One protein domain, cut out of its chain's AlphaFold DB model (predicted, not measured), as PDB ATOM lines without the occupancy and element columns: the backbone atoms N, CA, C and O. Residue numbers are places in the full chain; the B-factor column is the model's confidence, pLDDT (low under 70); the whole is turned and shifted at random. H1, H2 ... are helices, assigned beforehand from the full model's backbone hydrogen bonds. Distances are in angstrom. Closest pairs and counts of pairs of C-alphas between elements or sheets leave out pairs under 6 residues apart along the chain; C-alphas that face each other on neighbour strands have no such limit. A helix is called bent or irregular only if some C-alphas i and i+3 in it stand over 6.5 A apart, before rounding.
ATOM      1  N   ASN A 108     294.297 262.653 266.205       87.19
ATOM      2  CA  ASN A 108     293.502 262.910 267.402       87.19
ATOM      3  C   ASN A 108     292.780 264.258 267.298       87.19
ATOM      4  O   ASN A 108     291.600 264.348 267.629       87.19
ATOM      5  N   THR A 109     293.463 265.285 266.785       81.38
ATOM      6  CA  THR A 109     292.885 266.613 266.547       81.38
ATOM      7  C   THR A 109     291.811 266.559 265.463       81.38
ATOM      8  O   THR A 109     290.731 267.122 265.638       81.38
ATOM      9  N   LEU A 110     292.056 265.821 264.374       87.25
ATOM     10  CA  LEU A 110     291.071 265.594 263.315       87.25
ATOM     11  C   LEU A 110     289.793 264.936 263.863       87.25
ATOM     12  O   LEU A 110     288.692 265.431 263.618       87.25
ATOM     13  N   TYR A 111     289.933 263.851 264.632       88.62
ATOM     14  CA  TYR A 111     288.794 263.127 265.201       88.62
ATOM     15  C   TYR A 111     288.038 263.962 266.242       88.62
ATOM     16  O   TYR A 111     286.808 264.001 266.225       88.62
ATOM     17  N   ALA A 112     288.757 264.682 267.107       87.81
ATOM     18  CA  ALA A 112     288.151 265.589 268.078       87.81
ATOM     19  C   ALA A 112     287.324 266.681 267.382       87.81
ATOM     20  O   ALA A 112     286.159 266.877 267.726       87.81
ATOM     21  N   ASN A 113     287.878 267.331 266.354       84.00
ATOM     22  CA  ASN A 113     287.162 268.354 265.591       84.00
ATOM     23  C   ASN A 113     285.964 267.786 264.824       84.00
ATOM     24  O   ASN A 113     284.922 268.434 264.772       84.00
ATOM     25  N   ALA A 114     286.066 266.568 264.285       88.56
ATOM     26  CA  ALA A 114     284.940 265.897 263.640       88.56
ATOM     27  C   ALA A 114     283.796 265.602 264.628       88.56
ATOM     28  O   ALA A 114     282.631 265.810 264.292       88.56
ATOM     29  N   MET A 115     284.113 265.165 265.852       91.25
ATOM     30  CA  MET A 115     283.109 264.920 266.892       91.25
ATOM     31  C   MET A 115     282.449 266.213 267.375       91.25
ATOM     32  O   MET A 115     281.225 266.251 267.488       91.25
ATOM     33  N   ILE A 116     283.226 267.282 267.586       83.50
ATOM     34  CA  ILE A 116     282.681 268.602 267.949       83.50
ATOM     35  C   ILE A 116     281.789 269.130 266.820       83.50
ATOM     36  O   ILE A 116     280.696 269.635 267.075       83.50
ATOM     37  N   LEU A 117     282.214 268.975 265.563       87.44
ATOM     38  CA  LEU A 117     281.408 269.362 264.412       87.44
ATOM     39  C   LEU A 117     280.082 268.594 264.376       87.44
ATOM     40  O   LEU A 117     279.031 269.194 264.164       87.44
ATOM     41  N   LEU A 118     280.119 267.280 264.604       89.31
ATOM     42  CA  LEU A 118     278.921 266.446 264.636       89.31
ATOM     43  C   LEU A 118     277.966 266.874 265.760       89.31
ATOM     44  O   LEU A 118     276.766 266.994 265.521       89.31
ATOM     45  N   GLU A 119     278.493 267.154 266.952       86.31
ATOM     46  CA  GLU A 119     277.721 267.664 268.090       86.31
ATOM     47  C   GLU A 119     277.084 269.026 267.773       86.31
ATOM     48  O   GLU A 119     275.903 269.237 268.046       86.31
ATOM     49  N   ASN A 120     277.822 269.913 267.100       80.06
ATOM     50  CA  ASN A 120     277.339 271.229 266.677       80.06
ATOM     51  C   ASN A 120     276.300 271.165 265.544       80.06
ATOM     52  O   ASN A 120     275.421 272.030 265.469       80.06
ATOM     53  N   ILE A 121     276.381 270.160 264.667       85.12
ATOM     54  CA  ILE A 121     275.439 269.927 263.560       85.12
ATOM     55  C   ILE A 121     274.169 269.216 264.042       85.12
ATOM     56  O   ILE A 121     273.095 269.416 263.465       85.12
ATOM     57  N   TRP A 122     274.251 268.406 265.099       88.00
ATOM     58  CA  TRP A 122     273.132 267.588 265.568       88.00
ATOM     59  C   TRP A 122     271.834 268.375 265.833       88.00
ATOM     60  O   TRP A 122     270.787 267.935 265.356       88.00
ATOM     61  N   PRO A 123     271.845 269.558 266.483       79.19
ATOM     62  CA  PRO A 123     270.639 270.371 266.655       79.19
ATOM     63  C   PRO A 123     269.995 270.794 265.330       79.19
ATOM     64  O   PRO A 123     268.771 270.829 265.223       79.19
ATOM     65  N   VAL A 124     270.807 271.082 264.308       76.38
ATOM     66  CA  VAL A 124     270.330 271.454 262.969       76.38
ATOM     67  C   VAL A 124     269.666 270.255 262.297       76.38
ATOM     68  O   VAL A 124     268.566 270.373 261.759       76.38
ATOM     69  N   VAL A 125     270.292 269.078 262.378       80.94
ATOM     70  CA  VAL A 125     269.713 267.828 261.864       80.94
ATOM     71  C   VAL A 125     268.407 267.501 262.586       80.94
ATOM     72  O   VAL A 125     267.407 267.231 261.924       80.94
ATOM     73  N   ALA A 126     268.382 267.591 263.916       78.38
ATOM     74  CA  ALA A 126     267.187 267.361 264.725       78.38
ATOM     75  C   ALA A 126     266.056 268.340 264.367       78.38
ATOM     76  O   ALA A 126     264.894 267.941 264.274       78.38
ATOM     77  N   PHE A 127     266.385 269.606 264.097       78.38
ATOM     78  CA  PHE A 127     265.427 270.602 263.623       78.38
ATOM     79  C   PHE A 127     264.816 270.218 262.268       78.38
ATOM     80  O   PHE A 127     263.592 270.199 262.132       78.38
ATOM     81  N   PHE A 128     265.635 269.850 261.277       78.94
ATOM     82  CA  PHE A 128     265.132 269.424 259.966       78.94
ATOM     83  C   PHE A 128     264.352 268.107 260.028       78.94
ATOM     84  O   PHE A 128     263.351 267.961 259.326       78.94
ATOM     85  N   GLN A 129     264.754 267.173 260.892       82.06
ATOM     86  CA  GLN A 129     263.983 265.959 261.165       82.06
ATOM     87  C   GLN A 129     262.611 266.293 261.762       82.06
ATOM     88  O   GLN A 129     261.607 265.750 261.305       82.06
ATOM     89  N   GLY A 130     262.545 267.238 262.705       81.06
ATOM     90  CA  GLY A 130     261.283 267.721 263.271       81.06
ATOM     91  C   GLY A 130     260.381 268.424 262.250       81.06
ATOM     92  O   GLY A 130     259.166 268.260 262.284       81.06
ATOM     93  N   ILE A 131     260.950 269.169 261.298       80.75
ATOM     94  CA  ILE A 131     260.175 269.735 260.180       80.75
ATOM     95  C   ILE A 131     259.668 268.625 259.258       80.75
ATOM     96  O   ILE A 131     258.524 268.672 258.813       80.75
ATOM     97  N   SER A 132     260.508 267.632 258.962       86.38
ATOM     98  CA  SER A 132     260.140 266.510 258.101       86.38
ATOM     99  C   SER A 132     258.935 265.757 258.666       86.38
ATOM    100  O   SER A 132     257.961 265.571 257.941       86.38
ATOM    101  N   SER A 133     258.941 265.401 259.953       87.81
ATOM    102  CA  SER A 133     257.813 264.691 260.575       87.81
ATOM    103  C   SER A 133     256.505 265.493 260.515       87.81
ATOM    104  O   SER A 133     255.441 264.915 260.281       87.81
ATOM    105  N   VAL A 134     256.587 266.825 260.623       89.19
ATOM    106  CA  VAL A 134     255.449 267.739 260.435       89.19
ATOM    107  C   VAL A 134     254.961 267.758 258.982       89.19
ATOM    108  O   VAL A 134     253.763 267.660 258.730       89.19
ATOM    109  N   ILE A 135     255.867 267.866 258.004       89.06
ATOM    110  CA  ILE A 135     255.508 267.900 256.574       89.06
ATOM    111  C   ILE A 135     254.902 266.569 256.123       89.06
ATOM    112  O   ILE A 135     253.977 266.560 255.312       89.06
ATOM    113  N   TYR A 136     255.406 265.445 256.632       91.12
ATOM    114  CA  TYR A 136     254.891 264.114 256.311       91.12
ATOM    115  C   TYR A 136     253.666 263.713 257.141       91.12
ATOM    116  O   TYR A 136     253.097 262.656 256.873       91.12
ATOM    117  N   TRP A 137     253.217 264.558 258.078       91.50
ATOM    118  CA  TRP A 137     252.081 264.286 258.963       91.50
ATOM    119  C   TRP A 137     252.224 262.971 259.745       91.50
ATOM    120  O   TRP A 137     251.237 262.266 259.959       91.50
ATOM    121  N   GLU A 138     253.442 262.640 260.188       91.81
ATOM    122  CA  GLU A 138     253.693 261.441 261.007       91.81
ATOM    123  C   GLU A 138     252.925 261.506 262.339       91.81
ATOM    124  O   GLU A 138     252.356 260.509 262.779       91.81
ATOM    125  N   ASP A 139     252.845 262.704 262.931       90.75
ATOM    126  CA  ASP A 139     251.933 263.034 264.028       90.75
ATOM    127  C   ASP A 139     250.920 264.091 263.548       90.75
ATOM    128  O   ASP A 139     251.265 265.274 263.412       90.75
ATOM    129  N   PRO A 140     249.661 263.707 263.267       89.44
ATOM    130  CA  PRO A 140     248.675 264.617 262.700       89.44
ATOM    131  C   PRO A 140     248.215 265.697 263.684       89.44
ATOM    132  O   PRO A 140     247.832 266.786 263.251       89.44
ATOM    133  N   ILE A 141     248.263 265.433 264.995       91.25
ATOM    134  CA  ILE A 141     247.859 266.411 266.013       91.25
ATOM    135  C   ILE A 141     248.908 267.516 266.069       91.25
ATOM    136  O   ILE A 141     248.567 268.698 265.976       91.25
ATOM    137  N   TRP A 142     250.182 267.136 266.172       88.44
ATOM    138  CA  TRP A 142     251.281 268.096 266.183       88.44
ATOM    139  C   TRP A 142     251.358 268.889 264.873       88.44
ATOM    140  O   TRP A 142     251.442 270.117 264.894       88.44
ATOM    141  N   SER A 143     251.229 268.211 263.732       89.81
ATOM    142  CA  SER A 143     251.258 268.853 262.410       89.81
ATOM    143  C   SER A 143     250.092 269.826 262.213       89.81
ATOM    144  O   SER A 143     250.286 270.930 261.701       89.81
ATOM    145  N   GLY A 144     248.897 269.467 262.695       89.81
ATOM    146  CA  GLY A 144     247.733 270.352 262.713       89.81
ATOM    147  C   GLY A 144     247.957 271.603 263.567       89.81
ATOM    148  O   GLY A 144     247.641 272.708 263.125       89.81
ATOM    149  N   TRP A 145     248.565 271.459 264.748       92.06
ATOM    150  CA  TRP A 145     248.954 272.601 265.581       92.06
ATOM    151  C   TRP A 145     249.981 273.499 264.896       92.06
ATOM    152  O   TRP A 145     249.805 274.716 264.893       92.06
ATOM    153  N   VAL A 146     251.017 272.927 264.276       85.25
ATOM    154  CA  VAL A 146     252.021 273.706 263.537       85.25
ATOM    155  C   VAL A 146     251.382 274.450 262.364       85.25
ATOM    156  O   VAL A 146     251.676 275.629 262.175       85.25
ATOM    157  N   LEU A 147     250.459 273.821 261.629       90.31
ATOM    158  CA  LEU A 147     249.710 274.471 260.553       90.31
ATOM    159  C   LEU A 147     248.834 275.622 261.073       90.31
ATOM    160  O   LEU A 147     248.857 276.709 260.500       90.31
ATOM    161  N   LEU A 148     248.090 275.422 262.165       91.25
ATOM    162  CA  LEU A 148     247.264 276.475 262.770       91.25
ATOM    163  C   LEU A 148     248.114 277.639 263.283       91.25
ATOM    164  O   LEU A 148     247.781 278.797 263.028       91.25
ATOM    165  N   CYS A 149     249.231 277.341 263.948       84.69
ATOM    166  CA  CYS A 149     250.209 278.339 264.362       84.69
ATOM    167  C   CYS A 149     250.765 279.083 263.147       84.69
ATOM    168  O   CYS A 149     250.783 280.305 263.159       84.69
ATOM    169  N   PHE A 150     251.143 278.385 262.074       85.31
ATOM    170  CA  PHE A 150     251.629 279.000 260.838       85.31
ATOM    171  C   PHE A 150     250.586 279.932 260.198       85.31
ATOM    172  O   PHE A 150     250.914 281.061 259.832       85.31
ATOM    173  N   ILE A 151     249.318 279.516 260.125       89.00
ATOM    174  CA  ILE A 151     248.218 280.346 259.604       89.00
ATOM    175  C   ILE A 151     248.013 281.583 260.482       89.00
ATOM    176  O   ILE A 151     247.958 282.703 259.966       89.00
ATOM    177  N   ALA A 152     247.949 281.401 261.805       86.44
ATOM    178  CA  ALA A 152     247.895 282.510 262.751       86.44
ATOM    179  C   ALA A 152     249.103 283.437 262.564       86.44
ATOM    180  O   ALA A 152     248.962 284.663 262.644       86.44
ATOM    181  N   CYS A 153     250.262 282.859 262.225       81.44
ATOM    182  CA  CYS A 153     251.473 283.612 261.994       81.44
ATOM    183  C   CYS A 153     251.446 284.492 260.764       81.44
ATOM    184  O   CYS A 153     251.825 285.662 260.839       81.44
ATOM    185  N   CYS A 154     250.959 283.971 259.649       83.12
ATOM    186  CA  CYS A 154     250.807 284.770 258.444       83.12
ATOM    187  C   CYS A 154     249.655 285.781 258.553       83.12
ATOM    188  O   CYS A 154     249.712 286.823 257.905       83.12
ATOM    189  N   TYR A 155     248.630 285.513 259.372       86.31
ATOM    190  CA  TYR A 155     247.520 286.448 259.585       86.31
ATOM    191  C   TYR A 155     247.924 287.654 260.445       86.31
ATOM    192  O   TYR A 155     247.449 288.767 260.222       86.31
ATOM    193  N   ARG A 156     248.822 287.457 261.420       85.81
ATOM    194  CA  ARG A 156     249.373 288.530 262.266       85.81
ATOM    195  C   ARG A 156     250.897 288.520 262.279       85.81
ATOM    196  O   ARG A 156     251.517 288.403 263.334       85.81
ATOM    197  N   THR A 157     251.504 288.707 261.111       77.81
ATOM    198  CA  THR A 157     252.970 288.718 260.946       77.81
ATOM    199  C   THR A 157     253.675 289.701 261.879       77.81
ATOM    200  O   THR A 157     254.710 289.372 262.457       77.81
ATOM    201  N   SER A 158     253.082 290.879 262.096       78.12
ATOM    202  CA  SER A 158     253.598 291.889 263.023       78.12
ATOM    203  C   SER A 158     253.678 291.381 264.464       78.12
ATOM    204  O   SER A 158     254.665 291.642 265.148       78.12
ATOM    205  N   LEU A 159     252.689 290.605 264.919       77.94
ATOM    206  CA  LEU A 159     252.652 290.072 266.280       77.94
ATOM    207  C   LEU A 159     253.770 289.054 266.516       77.94
ATOM    208  O   LEU A 159     254.381 289.073 267.577       77.94
ATOM    209  N   ILE A 160     254.077 288.190 265.546       73.25
ATOM    210  CA  ILE A 160     255.153 287.199 265.711       73.25
ATOM    211  C   ILE A 160     256.529 287.792 265.588       73.25
ATOM    212  O   ILE A 160     257.400 287.374 266.340       73.25
ATOM    213  N   ALA A 161     256.726 288.783 264.722       72.38
ATOM    214  CA  ALA A 161     257.976 289.526 264.733       72.38
ATOM    215  C   ALA A 161     258.219 290.124 266.134       72.38
ATOM    216  O   ALA A 161     259.280 289.913 266.721       72.38
ATOM    217  N   VAL A 162     257.191 290.744 266.726       77.62
ATOM    218  CA  VAL A 162     257.250 291.297 268.089       77.62
ATOM    219  C   VAL A 162     257.459 290.211 269.151       77.62
ATOM    220  O   VAL A 162     258.294 290.391 270.037       77.62
ATOM    221  N   LEU A 163     256.747 289.083 269.091       76.38
ATOM    222  CA  LEU A 163     256.880 287.998 270.073       76.38
ATOM    223  C   LEU A 163     258.234 287.294 269.976       76.38
ATOM    224  O   LEU A 163     258.867 287.081 271.005       76.38
ATOM    225  N   ALA A 164     258.703 286.976 268.769       72.19
ATOM    226  CA  ALA A 164     260.010 286.368 268.547       72.19
ATOM    227  C   ALA A 164     261.127 287.277 269.064       72.19
ATOM    228  O   ALA A 164     262.081 286.802 269.671       72.19
ATOM    229  N   GLN A 165     260.979 288.589 268.900       72.88
ATOM    230  CA  GLN A 165     261.944 289.562 269.403       72.88
ATOM    231  C   GLN A 165     261.850 289.800 270.890       72.88
ATOM    232  O   GLN A 165     262.879 289.952 271.532       72.88
ATOM    233  N   SER A 166     260.646 289.798 271.448       76.62
ATOM    234  CA  SER A 166     260.452 289.871 272.895       76.62
ATOM    235  C   SER A 166     261.035 288.630 273.565       76.62
ATOM    236  O   SER A 166     261.718 288.740 274.580       76.62
ATOM    237  N   TRP A 167     260.825 287.455 272.969       79.31
ATOM    238  CA  TRP A 167     261.406 286.199 273.426       79.31
ATOM    239  C   TRP A 167     262.926 286.190 273.272       79.31
ATOM    240  O   TRP A 167     263.619 285.828 274.219       79.31
ATOM    241  N   LEU A 168     263.451 286.659 272.136       73.81
ATOM    242  CA  LEU A 168     264.887 286.822 271.940       73.81
ATOM    243  C   LEU A 168     265.450 287.788 272.985       73.81
ATOM    244  O   LEU A 168     266.365 287.416 273.699       73.81
ATOM    245  N   LEU A 169     264.877 288.979 273.161       75.56
ATOM    246  CA  LEU A 169     265.297 289.955 274.171       75.56
ATOM    247  C   LEU A 169     265.258 289.358 275.585       75.56
ATOM    248  O   LEU A 169     266.187 289.557 276.363       75.56
ATOM    249  N   TYR A 170     264.226 288.585 275.919       81.44
ATOM    250  CA  TYR A 170     264.129 287.874 277.193       81.44
ATOM    251  C   TYR A 170     265.237 286.820 277.356       81.44
ATOM    252  O   TYR A 170     265.937 286.783 278.369       81.44
ATOM    253  N   TYR A 171     265.456 285.980 276.347       76.56
ATOM    254  CA  TYR A 171     266.535 284.991 276.351       76.56
ATOM    255  C   TYR A 171     267.909 285.663 276.481       76.56
ATOM    256  O   TYR A 171     268.749 285.284 277.294       76.56
ATOM    257  N   MET A 172     268.104 286.733 275.723       68.19
ATOM    258  CA  MET A 172     269.311 287.534 275.708       68.19
ATOM    259  C   MET A 172     269.576 288.193 277.077       68.19
ATOM    260  O   MET A 172     270.668 288.073 277.629       68.19
ATOM    261  N   THR A 173     268.568 288.828 277.679       72.88
ATOM    262  CA  THR A 173     268.680 289.465 279.005       72.88
ATOM    263  C   THR A 173     268.916 288.452 280.121       72.88
ATOM    264  O   THR A 173     269.733 288.701 281.009       72.88
ATOM    265  N   THR A 174     268.272 287.284 280.071       74.31
ATOM    266  CA  THR A 174     268.506 286.211 281.051       74.31
ATOM    267  C   THR A 174     269.921 285.641 280.943       74.31
ATOM    268  O   THR A 174     270.577 285.456 281.971       74.31
ATOM    269  N   LYS A 175     270.445 285.438 279.728       72.88
ATOM    270  CA  LYS A 175     271.846 285.039 279.509       72.88
ATOM    271  C   LYS A 175     272.836 286.096 279.991       72.88
ATOM    272  O   LYS A 175     273.795 285.756 280.685       72.88
ATOM    273  N   TYR A 176     272.575 287.371 279.711       74.56
ATOM    274  CA  TYR A 176     273.389 288.471 280.226       74.56
ATOM    275  C   TYR A 176     273.405 288.496 281.761       74.56
ATOM    276  O   TYR A 176     274.475 288.547 282.371       74.56
ATOM    277  N   ALA A 177     272.240 288.371 282.402       72.00
ATOM    278  CA  ALA A 177     272.135 288.313 283.858       72.00
ATOM    279  C   ALA A 177     272.924 287.129 284.444       72.00
ATOM    280  O   ALA A 177     273.627 287.293 285.443       72.00
ATOM    281  N   GLN A 178     272.882 285.956 283.800       75.06
ATOM    282  CA  GLN A 178     273.693 284.795 284.188       75.06
ATOM    283  C   GLN A 178     275.196 285.075 284.065       75.06
ATOM    284  O   GLN A 178     275.960 284.731 284.971       75.06
ATOM    285  N   HIS A 179     275.629 285.724 282.984       73.56
ATOM    286  CA  HIS A 179     277.032 286.074 282.775       73.56
ATOM    287  C   HIS A 179     277.534 287.085 283.823       73.56
ATOM    288  O   HIS A 179     278.582 286.877 284.439       73.56
ATOM    289  N   VAL A 180     276.761 288.138 284.107       72.88
ATOM    290  CA  VAL A 180     277.082 289.130 285.150       72.88
ATOM    291  C   VAL A 180     277.093 288.492 286.544       72.88
ATOM    292  O   VAL A 180     278.002 288.750 287.340       72.88
ATOM    293  N   ALA A 181     276.141 287.604 286.840       74.00
ATOM    294  CA  ALA A 181     276.119 286.841 288.088       74.00
ATOM    295  C   ALA A 181     277.350 285.931 288.229       74.00
ATOM    296  O   ALA A 181     277.890 285.777 289.322       74.00
ATOM    297  N   LYS A 182     277.842 285.352 287.126       77.00
ATOM    298  CA  LYS A 182     279.069 284.545 287.122       77.00
ATOM    299  C   LYS A 182     280.315 285.410 287.342       77.00
ATOM    300  O   LYS A 182     281.167 285.037 288.143       77.00
ATOM    301  N   ARG A 183     280.395 286.582 286.702       70.62
ATOM    302  CA  ARG A 183     281.525 287.521 286.843       70.62
ATOM    303  C   ARG A 183     281.606 288.137 288.241       70.62
ATOM    304  O   ARG A 183     282.697 288.268 288.777       70.62
ATOM    305  N   SER A 184     280.468 288.462 288.853       70.81
ATOM    306  CA  SER A 184     280.412 288.982 290.231       70.81
ATOM    307  C   SER A 184     280.755 287.938 291.299       70.81
ATOM    308  O   SER A 184     281.134 288.311 292.406       70.81
ATOM    309  N   ARG A 185     280.657 286.644 290.969       74.50
ATOM    310  CA  ARG A 185     281.083 285.531 291.832       74.50
ATOM    311  C   ARG A 185     282.561 285.170 291.691       74.50
ATOM    312  O   ARG A 185     283.035 284.378 292.502       74.50
ATOM    313  N   LEU A 186     283.288 285.703 290.702       67.31
ATOM    314  CA  LEU A 186     284.741 285.550 290.700       67.31
ATOM    315  C   LEU A 186     285.313 286.387 291.859       67.31
ATOM    316  O   LEU A 186     285.019 287.583 291.933       67.31
ATOM    317  N   GLU A 219     290.924 249.142 256.569       64.31
ATOM    318  CA  GLU A 219     292.143 248.845 255.814       64.31
ATOM    319  C   GLU A 219     292.034 249.075 254.288       64.31
ATOM    320  O   GLU A 219     292.927 249.715 253.730       64.31
ATOM    321  N   PRO A 220     290.952 248.683 253.579       71.06
ATOM    322  CA  PRO A 220     290.807 249.002 252.155       71.06
ATOM    323  C   PRO A 220     290.544 250.490 251.885       71.06
ATOM    324  O   PRO A 220     290.965 250.993 250.846       71.06
ATOM    325  N   VAL A 221     289.895 251.211 252.808       64.75
ATOM    326  CA  VAL A 221     289.685 252.664 252.688       64.75
ATOM    327  C   VAL A 221     291.005 253.390 252.919       64.75
ATOM    328  O   VAL A 221     291.405 254.201 252.094       64.75
ATOM    329  N   VAL A 222     291.742 253.029 253.969       65.25
ATOM    330  CA  VAL A 222     293.075 253.568 254.252       65.25
ATOM    331  C   VAL A 222     294.022 253.284 253.085       65.25
ATOM    332  O   VAL A 222     294.670 254.209 252.621       65.25
ATOM    333  N   ASN A 223     294.024 252.071 252.522       65.12
ATOM    334  CA  ASN A 223     294.850 251.721 251.360       65.12
ATOM    335  C   ASN A 223     294.432 252.413 250.050       65.12
ATOM    336  O   ASN A 223     295.274 252.643 249.179       65.12
ATOM    337  N   ALA A 224     293.149 252.737 249.876       66.81
ATOM    338  CA  ALA A 224     292.685 253.522 248.733       66.81
ATOM    339  C   ALA A 224     293.110 254.994 248.852       66.81
ATOM    340  O   ALA A 224     293.475 255.606 247.850       66.81
ATOM    341  N   VAL A 225     293.111 255.541 250.071       58.31
ATOM    342  CA  VAL A 225     293.496 256.934 250.331       58.31
ATOM    343  C   VAL A 225     295.030 257.082 250.378       58.31
ATOM    344  O   VAL A 225     295.551 258.054 249.840       58.31
ATOM    345  N   THR A 226     295.783 256.106 250.904       59.38
ATOM    346  CA  THR A 226     297.265 256.132 250.952       59.38
ATOM    347  C   THR A 226     297.927 255.953 249.585       59.38
ATOM    348  O   THR A 226     299.052 256.407 249.385       59.38
ATOM    349  N   LYS A 227     297.246 255.328 248.612       64.25
ATOM    350  CA  LYS A 227     297.746 255.194 247.230       64.25
ATOM    351  C   LYS A 227     297.756 256.505 246.442       64.25
ATOM    352  O   LYS A 227     298.447 256.590 245.428       64.25
ATOM    353  N   LEU A 228     297.027 257.529 246.885       61.44
ATOM    354  CA  LEU A 228     297.209 258.885 246.380       61.44
ATOM    355  C   LEU A 228     298.432 259.461 247.095       61.44
ATOM    356  O   LEU A 228     298.360 259.740 248.285       61.44
ATOM    357  N   GLY A 229     299.550 259.636 246.384       62.38
ATOM    358  CA  GLY A 229     300.848 260.095 246.918       62.38
ATOM    359  C   GLY A 229     300.878 261.489 247.573       62.38
ATOM    360  O   GLY A 229     301.947 262.063 247.713       62.38
ATOM    361  N   ASN A 230     299.720 262.023 247.961       76.69
ATOM    362  CA  ASN A 230     299.494 263.253 248.711       76.69
ATOM    363  C   ASN A 230     298.529 263.011 249.889       76.69
ATOM    364  O   ASN A 230     297.715 263.879 250.212       76.69
ATOM    365  N   LEU A 231     298.567 261.828 250.513       78.38
ATOM    366  CA  LEU A 231     297.716 261.505 251.660       78.38
ATOM    367  C   LEU A 231     297.857 262.551 252.769       78.38
ATOM    368  O   LEU A 231     296.850 263.097 253.206       78.38
ATOM    369  N   ASP A 232     299.088 262.876 253.162       78.62
ATOM    370  CA  ASP A 232     299.345 263.811 254.261       78.62
ATOM    371  C   ASP A 232     298.841 265.218 253.925       78.62
ATOM    372  O   ASP A 232     298.170 265.853 254.735       78.62
ATOM    373  N   ALA A 233     299.054 265.670 252.684       77.81
ATOM    374  CA  ALA A 233     298.527 266.945 252.203       77.81
ATOM    375  C   ALA A 233     296.987 266.963 252.161       77.81
ATOM    376  O   ALA A 233     296.364 267.972 252.491       77.81
ATOM    377  N   SER A 234     296.361 265.843 251.789       80.75
ATOM    378  CA  SER A 234     294.900 265.713 251.728       80.75
ATOM    379  C   SER A 234     294.284 265.658 253.126       80.75
ATOM    380  O   SER A 234     293.290 266.330 253.386       80.75
ATOM    381  N   LEU A 235     294.879 264.891 254.043       83.75
ATOM    382  CA  LEU A 235     294.439 264.787 255.435       83.75
ATOM    383  C   LEU A 235     294.604 266.114 256.174       83.75
ATOM    384  O   LEU A 235     293.683 266.533 256.875       83.75
ATOM    385  N   TYR A 236     295.721 266.809 255.952       82.50
ATOM    386  CA  TYR A 236     295.917 268.166 256.448       82.50
ATOM    387  C   TYR A 236     294.845 269.120 255.905       82.50
ATOM    388  O   TYR A 236     294.211 269.833 256.680       82.50
ATOM    389  N   TYR A 237     294.557 269.077 254.598       84.12
ATOM    390  CA  TYR A 237     293.481 269.874 254.002       84.12
ATOM    391  C   TYR A 237     292.120 269.603 254.664       84.12
ATOM    392  O   TYR A 237     291.419 270.548 255.025       84.12
ATOM    393  N   TYR A 238     291.751 268.338 254.895       83.44
ATOM    394  CA  TYR A 238     290.504 268.000 255.595       83.44
ATOM    395  C   TYR A 238     290.496 268.454 257.059       83.44
ATOM    396  O   TYR A 238     289.456 268.917 257.529       83.44
ATOM    397  N   GLN A 239     291.627 268.371 257.768       86.69
ATOM    398  CA  GLN A 239     291.751 268.906 259.126       86.69
ATOM    399  C   GLN A 239     291.470 270.410 259.140       86.69
ATOM    400  O   GLN A 239     290.647 270.861 259.934       86.69
ATOM    401  N   VAL A 240     292.082 271.166 258.225       77.88
ATOM    402  CA  VAL A 240     291.873 272.615 258.098       77.88
ATOM    403  C   VAL A 240     290.413 272.940 257.770       77.88
ATOM    404  O   VAL A 240     289.831 273.817 258.398       77.88
ATOM    405  N   GLN A 241     289.782 272.207 256.846       83.75
ATOM    406  CA  GLN A 241     288.368 272.420 256.507       83.75
ATOM    407  C   GLN A 241     287.424 272.103 257.676       83.75
ATOM    408  O   GLN A 241     286.447 272.820 257.885       83.75
ATOM    409  N   LEU A 242     287.710 271.057 258.458       82.56
ATOM    410  CA  LEU A 242     286.927 270.719 259.651       82.56
ATOM    411  C   LEU A 242     287.088 271.763 260.755       82.56
ATOM    412  O   LEU A 242     286.087 272.149 261.357       82.56
ATOM    413  N   VAL A 243     288.314 272.236 260.997       79.69
ATOM    414  CA  VAL A 243     288.582 273.339 261.931       79.69
ATOM    415  C   VAL A 243     287.812 274.578 261.490       79.69
ATOM    416  O   VAL A 243     287.021 275.099 262.269       79.69
ATOM    417  N   PHE A 244     287.928 274.970 260.221       83.69
ATOM    418  CA  PHE A 244     287.220 276.121 259.670       83.69
ATOM    419  C   PHE A 244     285.693 275.993 259.789       83.69
ATOM    420  O   PHE A 244     285.018 276.935 260.208       83.69
ATOM    421  N   ALA A 245     285.121 274.830 259.461       79.88
ATOM    422  CA  ALA A 245     283.684 274.588 259.594       79.88
ATOM    423  C   ALA A 245     283.228 274.660 261.059       79.88
ATOM    424  O   ALA A 245     282.180 275.239 261.358       79.88
ATOM    425  N   ASN A 246     284.027 274.106 261.974       80.75
ATOM    426  CA  ASN A 246     283.741 274.129 263.399       80.75
ATOM    427  C   ASN A 246     283.850 275.546 263.977       80.75
ATOM    428  O   ASN A 246     282.955 275.983 264.692       80.75
ATOM    429  N   GLU A 247     284.887 276.299 263.618       78.81
ATOM    430  CA  GLU A 247     285.047 277.707 263.986       78.81
ATOM    431  C   GLU A 247     283.935 278.572 263.406       78.81
ATOM    432  O   GLU A 247     283.429 279.454 264.096       78.81
ATOM    433  N   THR A 248     283.493 278.298 262.178       76.31
ATOM    434  CA  THR A 248     282.367 279.003 261.555       76.31
ATOM    435  C   THR A 248     281.069 278.725 262.308       76.31
ATOM    436  O   THR A 248     280.349 279.663 262.647       76.31
ATOM    437  N   LEU A 249     280.765 277.464 262.627       74.25
ATOM    438  CA  LEU A 249     279.580 277.114 263.417       74.25
ATOM    439  C   LEU A 249     279.661 277.655 264.841       74.25
ATOM    440  O   LEU A 249     278.688 278.216 265.332       74.25
ATOM    441  N   SER A 250     280.819 277.538 265.485       75.69
ATOM    442  CA  SER A 250     281.077 278.112 266.804       75.69
ATOM    443  C   SER A 250     280.911 279.626 266.775       75.69
ATOM    444  O   SER A 250     280.266 280.178 267.655       75.69
ATOM    445  N   SER A 251     281.378 280.297 265.720       71.81
ATOM    446  CA  SER A 251     281.152 281.727 265.497       71.81
ATOM    447  C   SER A 251     279.668 282.025 265.328       71.81
ATOM    448  O   SER A 251     279.171 282.949 265.958       71.81
ATOM    449  N   ILE A 252     278.926 281.221 264.559       68.44
ATOM    450  CA  ILE A 252     277.466 281.347 264.432       68.44
ATOM    451  C   ILE A 252     276.775 281.153 265.784       68.44
ATOM    452  O   ILE A 252     275.847 281.888 266.095       68.44
ATOM    453  N   TYR A 253     277.219 280.222 266.626       69.81
ATOM    454  CA  TYR A 253     276.690 280.075 267.982       69.81
ATOM    455  C   TYR A 253     277.097 281.244 268.888       69.81
ATOM    456  O   TYR A 253     276.272 281.739 269.655       69.81
ATOM    457  N   ALA A 254     278.329 281.734 268.763       66.12
ATOM    458  CA  ALA A 254     278.869 282.865 269.510       66.12
ATOM    459  C   ALA A 254     278.206 284.192 269.122       66.12
ATOM    460  O   ALA A 254     278.106 285.092 269.952       66.12
ATOM    461  N   LEU A 255     277.681 284.303 267.899       60.75
ATOM    462  CA  LEU A 255     276.794 285.387 267.473       60.75
ATOM    463  C   LEU A 255     275.519 285.451 268.339       60.75
ATOM    464  O   LEU A 255     274.965 286.534 268.535       60.75
ATOM    465  N   PHE A 256     275.089 284.321 268.906       62.00
ATOM    466  CA  PHE A 256     273.984 284.230 269.866       62.00
ATOM    467  C   PHE A 256     274.443 284.201 271.336       62.00
ATOM    468  O   PHE A 256     273.599 284.127 272.234       62.00
ATOM    469  N   ASP A 257     275.750 284.291 271.605       66.38
ATOM    470  CA  ASP A 257     276.323 284.389 272.947       66.38
ATOM    471  C   ASP A 257     276.752 285.840 273.250       66.38
ATOM    472  O   ASP A 257     277.493 286.477 272.502       66.38
ATOM    473  N   TRP A 258     276.297 286.389 274.381       56.25
ATOM    474  CA  TRP A 258     276.567 287.785 274.785       56.25
ATOM    475  C   TRP A 258     278.021 288.051 275.172       56.25
ATOM    476  O   TRP A 258     278.381 289.184 275.496       56.25
ATOM    477  N   SER A 259     278.853 287.015 275.177       57.38
ATOM    478  CA  SER A 259     280.284 287.139 275.418       57.38
ATOM    479  C   SER A 259     280.981 287.942 274.317       57.38
ATOM    480  O   SER A 259     281.992 288.589 274.596       57.38
ATOM    481  N   THR A 260     280.425 287.968 273.096       59.22
ATOM    482  CA  THR A 260     281.036 288.662 271.963       59.22
ATOM    483  C   THR A 260     280.349 289.998 271.647       59.22
ATOM    484  O   THR A 260     279.118 290.099 271.627       59.22
ATOM    485  N   PRO A 261     281.117 291.050 271.318       55.38
ATOM    486  CA  PRO A 261     280.575 292.359 270.947       55.38
ATOM    487  C   PRO A 261     279.821 292.370 269.601       55.38
ATOM    488  O   PRO A 261     279.131 293.341 269.281       55.38
ATOM    489  N   MET A 262     279.900 291.284 268.821       56.75
ATOM    490  CA  MET A 262     279.103 291.066 267.606       56.75
ATOM    491  C   MET A 262     277.605 290.866 267.895       56.75
ATOM    492  O   MET A 262     276.770 291.238 267.066       56.75
ATOM    493  N   SER A 263     277.249 290.360 269.080       61.31
ATOM    494  CA  SER A 263     275.853 290.129 269.490       61.31
ATOM    495  C   SER A 263     274.995 291.407 269.457       61.31
ATOM    496  O   SER A 263     273.826 291.369 269.072       61.31
ATOM    497  N   GLY A 264     275.587 292.576 269.744       59.56
ATOM    498  CA  GLY A 264     274.911 293.876 269.650       59.56
ATOM    499  C   GLY A 264     274.599 294.315 268.212       59.56
ATOM    500  O   GLY A 264     273.542 294.898 267.959       59.56
ATOM    501  N   LYS A 265     275.470 293.991 267.246       60.47
ATOM    502  CA  LYS A 265     275.229 294.268 265.815       60.47
ATOM    503  C   LYS A 265     274.106 293.384 265.272       60.47
ATOM    504  O   LYS A 265     273.274 293.858 264.502       60.47
ATOM    505  N   ILE A 266     274.025 292.136 265.736       63.78
ATOM    506  CA  ILE A 266     272.915 291.230 265.412       63.78
ATOM    507  C   ILE A 266     271.620 291.705 266.042       63.78
ATOM    508  O   ILE A 266     270.606 291.712 265.359       63.78
ATOM    509  N   PHE A 267     271.639 292.152 267.297       65.75
ATOM    510  CA  PHE A 267     270.454 292.723 267.927       65.75
ATOM    511  C   PHE A 267     269.900 293.901 267.112       65.75
ATOM    512  O   PHE A 267     268.718 293.917 266.778       65.75
ATOM    513  N   MET A 268     270.767 294.824 266.681       58.28
ATOM    514  CA  MET A 268     270.377 295.932 265.800       58.28
ATOM    515  C   MET A 268     269.894 295.459 264.420       58.28
ATOM    516  O   MET A 268     268.930 296.010 263.893       58.28
ATOM    517  N   GLY A 269     270.510 294.418 263.852       65.75
ATOM    518  CA  GLY A 269     270.071 293.785 262.604       65.75
ATOM    519  C   GLY A 269     268.711 293.091 262.723       65.75
ATOM    520  O   GLY A 269     267.894 293.192 261.813       65.75
ATOM    521  N   VAL A 270     268.423 292.460 263.863       70.69
ATOM    522  CA  VAL A 270     267.119 291.866 264.185       70.69
ATOM    523  C   VAL A 270     266.073 292.963 264.376       70.69
ATOM    524  O   VAL A 270     264.972 292.848 263.848       70.69
ATOM    525  N   CYS A 271     266.416 294.067 265.045       63.59
ATOM    526  CA  CYS A 271     265.540 295.232 265.145       63.59
ATOM    527  C   CYS A 271     265.239 295.838 263.761       63.59
ATOM    528  O   CYS A 271     264.081 296.139 263.460       63.59
ATOM    529  N   ALA A 272     266.243 295.952 262.888       59.28
ATOM    530  CA  ALA A 272     266.071 296.430 261.518       59.28
ATOM    531  C   ALA A 272     265.257 295.453 260.648       59.28
ATOM    532  O   ALA A 272     264.416 295.893 259.863       59.28
ATOM    533  N   SER A 273     265.430 294.138 260.822       62.09
ATOM    534  CA  SER A 273     264.645 293.129 260.106       62.09
ATOM    535  C   SER A 273     263.185 293.100 260.565       62.09
ATOM    536  O   SER A 273     262.311 292.936 259.720       62.09
ATOM    537  N   THR A 274     262.880 293.394 261.839       63.78
ATOM    538  CA  THR A 274     261.493 293.686 262.283       63.78
ATOM    539  C   THR A 274     260.872 294.786 261.460       63.78
ATOM    540  O   THR A 274     259.733 294.676 261.016       63.78
ATOM    541  N   LEU A 275     261.625 295.880 261.320       60.53
ATOM    542  CA  LEU A 275     261.143 297.097 260.700       60.53
ATOM    543  C   LEU A 275     260.881 296.826 259.219       60.53
ATOM    544  O   LEU A 275     259.868 297.251 258.682       60.53
ATOM    545  N   TYR A 276     261.743 296.021 258.597       59.25
ATOM    546  CA  TYR A 276     261.593 295.563 257.222       59.25
ATOM    547  C   TYR A 276     260.417 294.585 257.033       59.25
ATOM    548  O   TYR A 276     259.651 294.719 256.080       59.25
ATOM    549  N   CYS A 277     260.208 293.641 257.957       63.69
ATOM    550  CA  CYS A 277     259.072 292.710 257.935       63.69
ATOM    551  C   CYS A 277     257.720 293.405 258.162       63.69
ATOM    552  O   CYS A 277     256.707 292.941 257.640       63.69
ATOM    553  N   LEU A 278     257.697 294.524 258.890       60.94
ATOM    554  CA  LEU A 278     256.514 295.378 259.037       60.94
ATOM    555  C   LEU A 278     256.152 296.125 257.742       60.94
ATOM    556  O   LEU A 278     255.014 296.563 257.598       60.94
ATOM    557  N   LEU A 279     257.093 296.255 256.801       58.59
ATOM    558  CA  LEU A 279     256.946 297.077 255.599       58.59
ATOM    559  C   LEU A 279     256.589 296.284 254.325       58.59
ATOM    560  O   LEU A 279     256.300 296.908 253.306       58.59
ATOM    561  N   PHE A 280     256.564 294.941 254.344       65.06
ATOM    562  CA  PHE A 280     256.344 294.132 253.130       65.06
ATOM    563  C   PHE A 280     254.930 293.504 253.007       65.06
ATOM    564  O   PHE A 280     254.505 292.736 253.874       65.06
ATOM    565  N   PRO A 281     254.209 293.708 251.883       70.19
ATOM    566  CA  PRO A 281     252.839 293.210 251.664       70.19
ATOM    567  C   PRO A 281     252.728 291.729 251.225       70.19
ATOM    568  O   PRO A 281     251.674 291.294 250.774       70.19
TER     569      PRO A 281
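Overview. This is residues 108 to 186 and 219 to 281 of the 498 residues of the protein "Hypothetical protein" of Lotharella globosa (UniProt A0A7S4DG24). Five helices, H1, H2, H3, H5 and H6, form a loose, hollow ring, with H4 off it beyond one end of H5. H3 and H6 lie side by side along one part of it, H5 leads from the end of H6 to cross the first arm of H1, the second arm of H1 runs on to a corner with H2, and H2 leads back to H3; H4 sits at the far end of H5, and residues 180 to 186 stick out at the end of H3. The printed part has 142 residues with six named helices, H1 to H6 along the chain, and no named strand; its class is all helix. It is only just loose, close to extended, with a radius of gyration of the C-alphas of 21.7 A and spans of 61 by 49 by 32 A.

Arrangement. H3, residues 157 to 184, touches H6, residues 262 to 277, at a shallow tilt of 13 degrees, opposite ways. H3 touches H6 with residues 157 to 165 alone, and H6 touches H3 with residues 270 to 277 alone; the closest C-alphas, of Ala 161 and Thr 274, are 6.0 A apart. H2, residues 140 to 155, is close to H3 but not clearly touching, about perpendicular at 77 degrees; the closest C-alphas, of Cys 153 and Ile 160, are 6.3 A apart. H1, residues 108 to 135, was assigned as one helix by its hydrogen bonds but is bent: C-alphas 120 and 123 are 6.8 A apart. Its arms, H1a, residues 108 to 120, and H1b, residues 123 to 135, stand at a steep tilt of 37 degrees, only just steep. H1b touches H2 about perpendicular, at 84 degrees, with the closest C-alphas, of Val 134 and Ser 143, 4.8 A apart. H5, residues 231 to 254, touches H1a with its residues 239 to 250 alone, the same way at a steep tilt of 36 degrees, only just steep; the closest C-alphas, of Leu 110 and Gln 239, are 5.4 A apart. H4, residues 219 to 226, is close to H5 but not clearly touching, with C-alphas 225 and 231 at 6.4 A. H3 and H5 are apart. Every O i to N i+4 pair is within hydrogen-bond range in H1a, H1b, H2, H3, H4, H5 and H6.

Along the chain. H3 is 40.1 A long from C-alpha 157 at (252.970, 288.718, 260.946) to C-alpha 184 at (280.412, 288.982, 290.231). H5 measures 33.6 A, H6 22.3 A and H2 22.1 A. H1a begins at C-alpha 108 at (293.502, 262.910, 267.402).

Size, cuts and confidence. The farthest C-alphas, of Tyr 155 and Gly 229, are 60.8 A apart. Residues 187 to 218 are not printed, and C-alphas 186 and 219 are 51.2 A apart across the cut. Of the links printed whole, none is long. The mean pLDDT of the printed part is 75.9, with 40 residues under 70, among them 252 to 269.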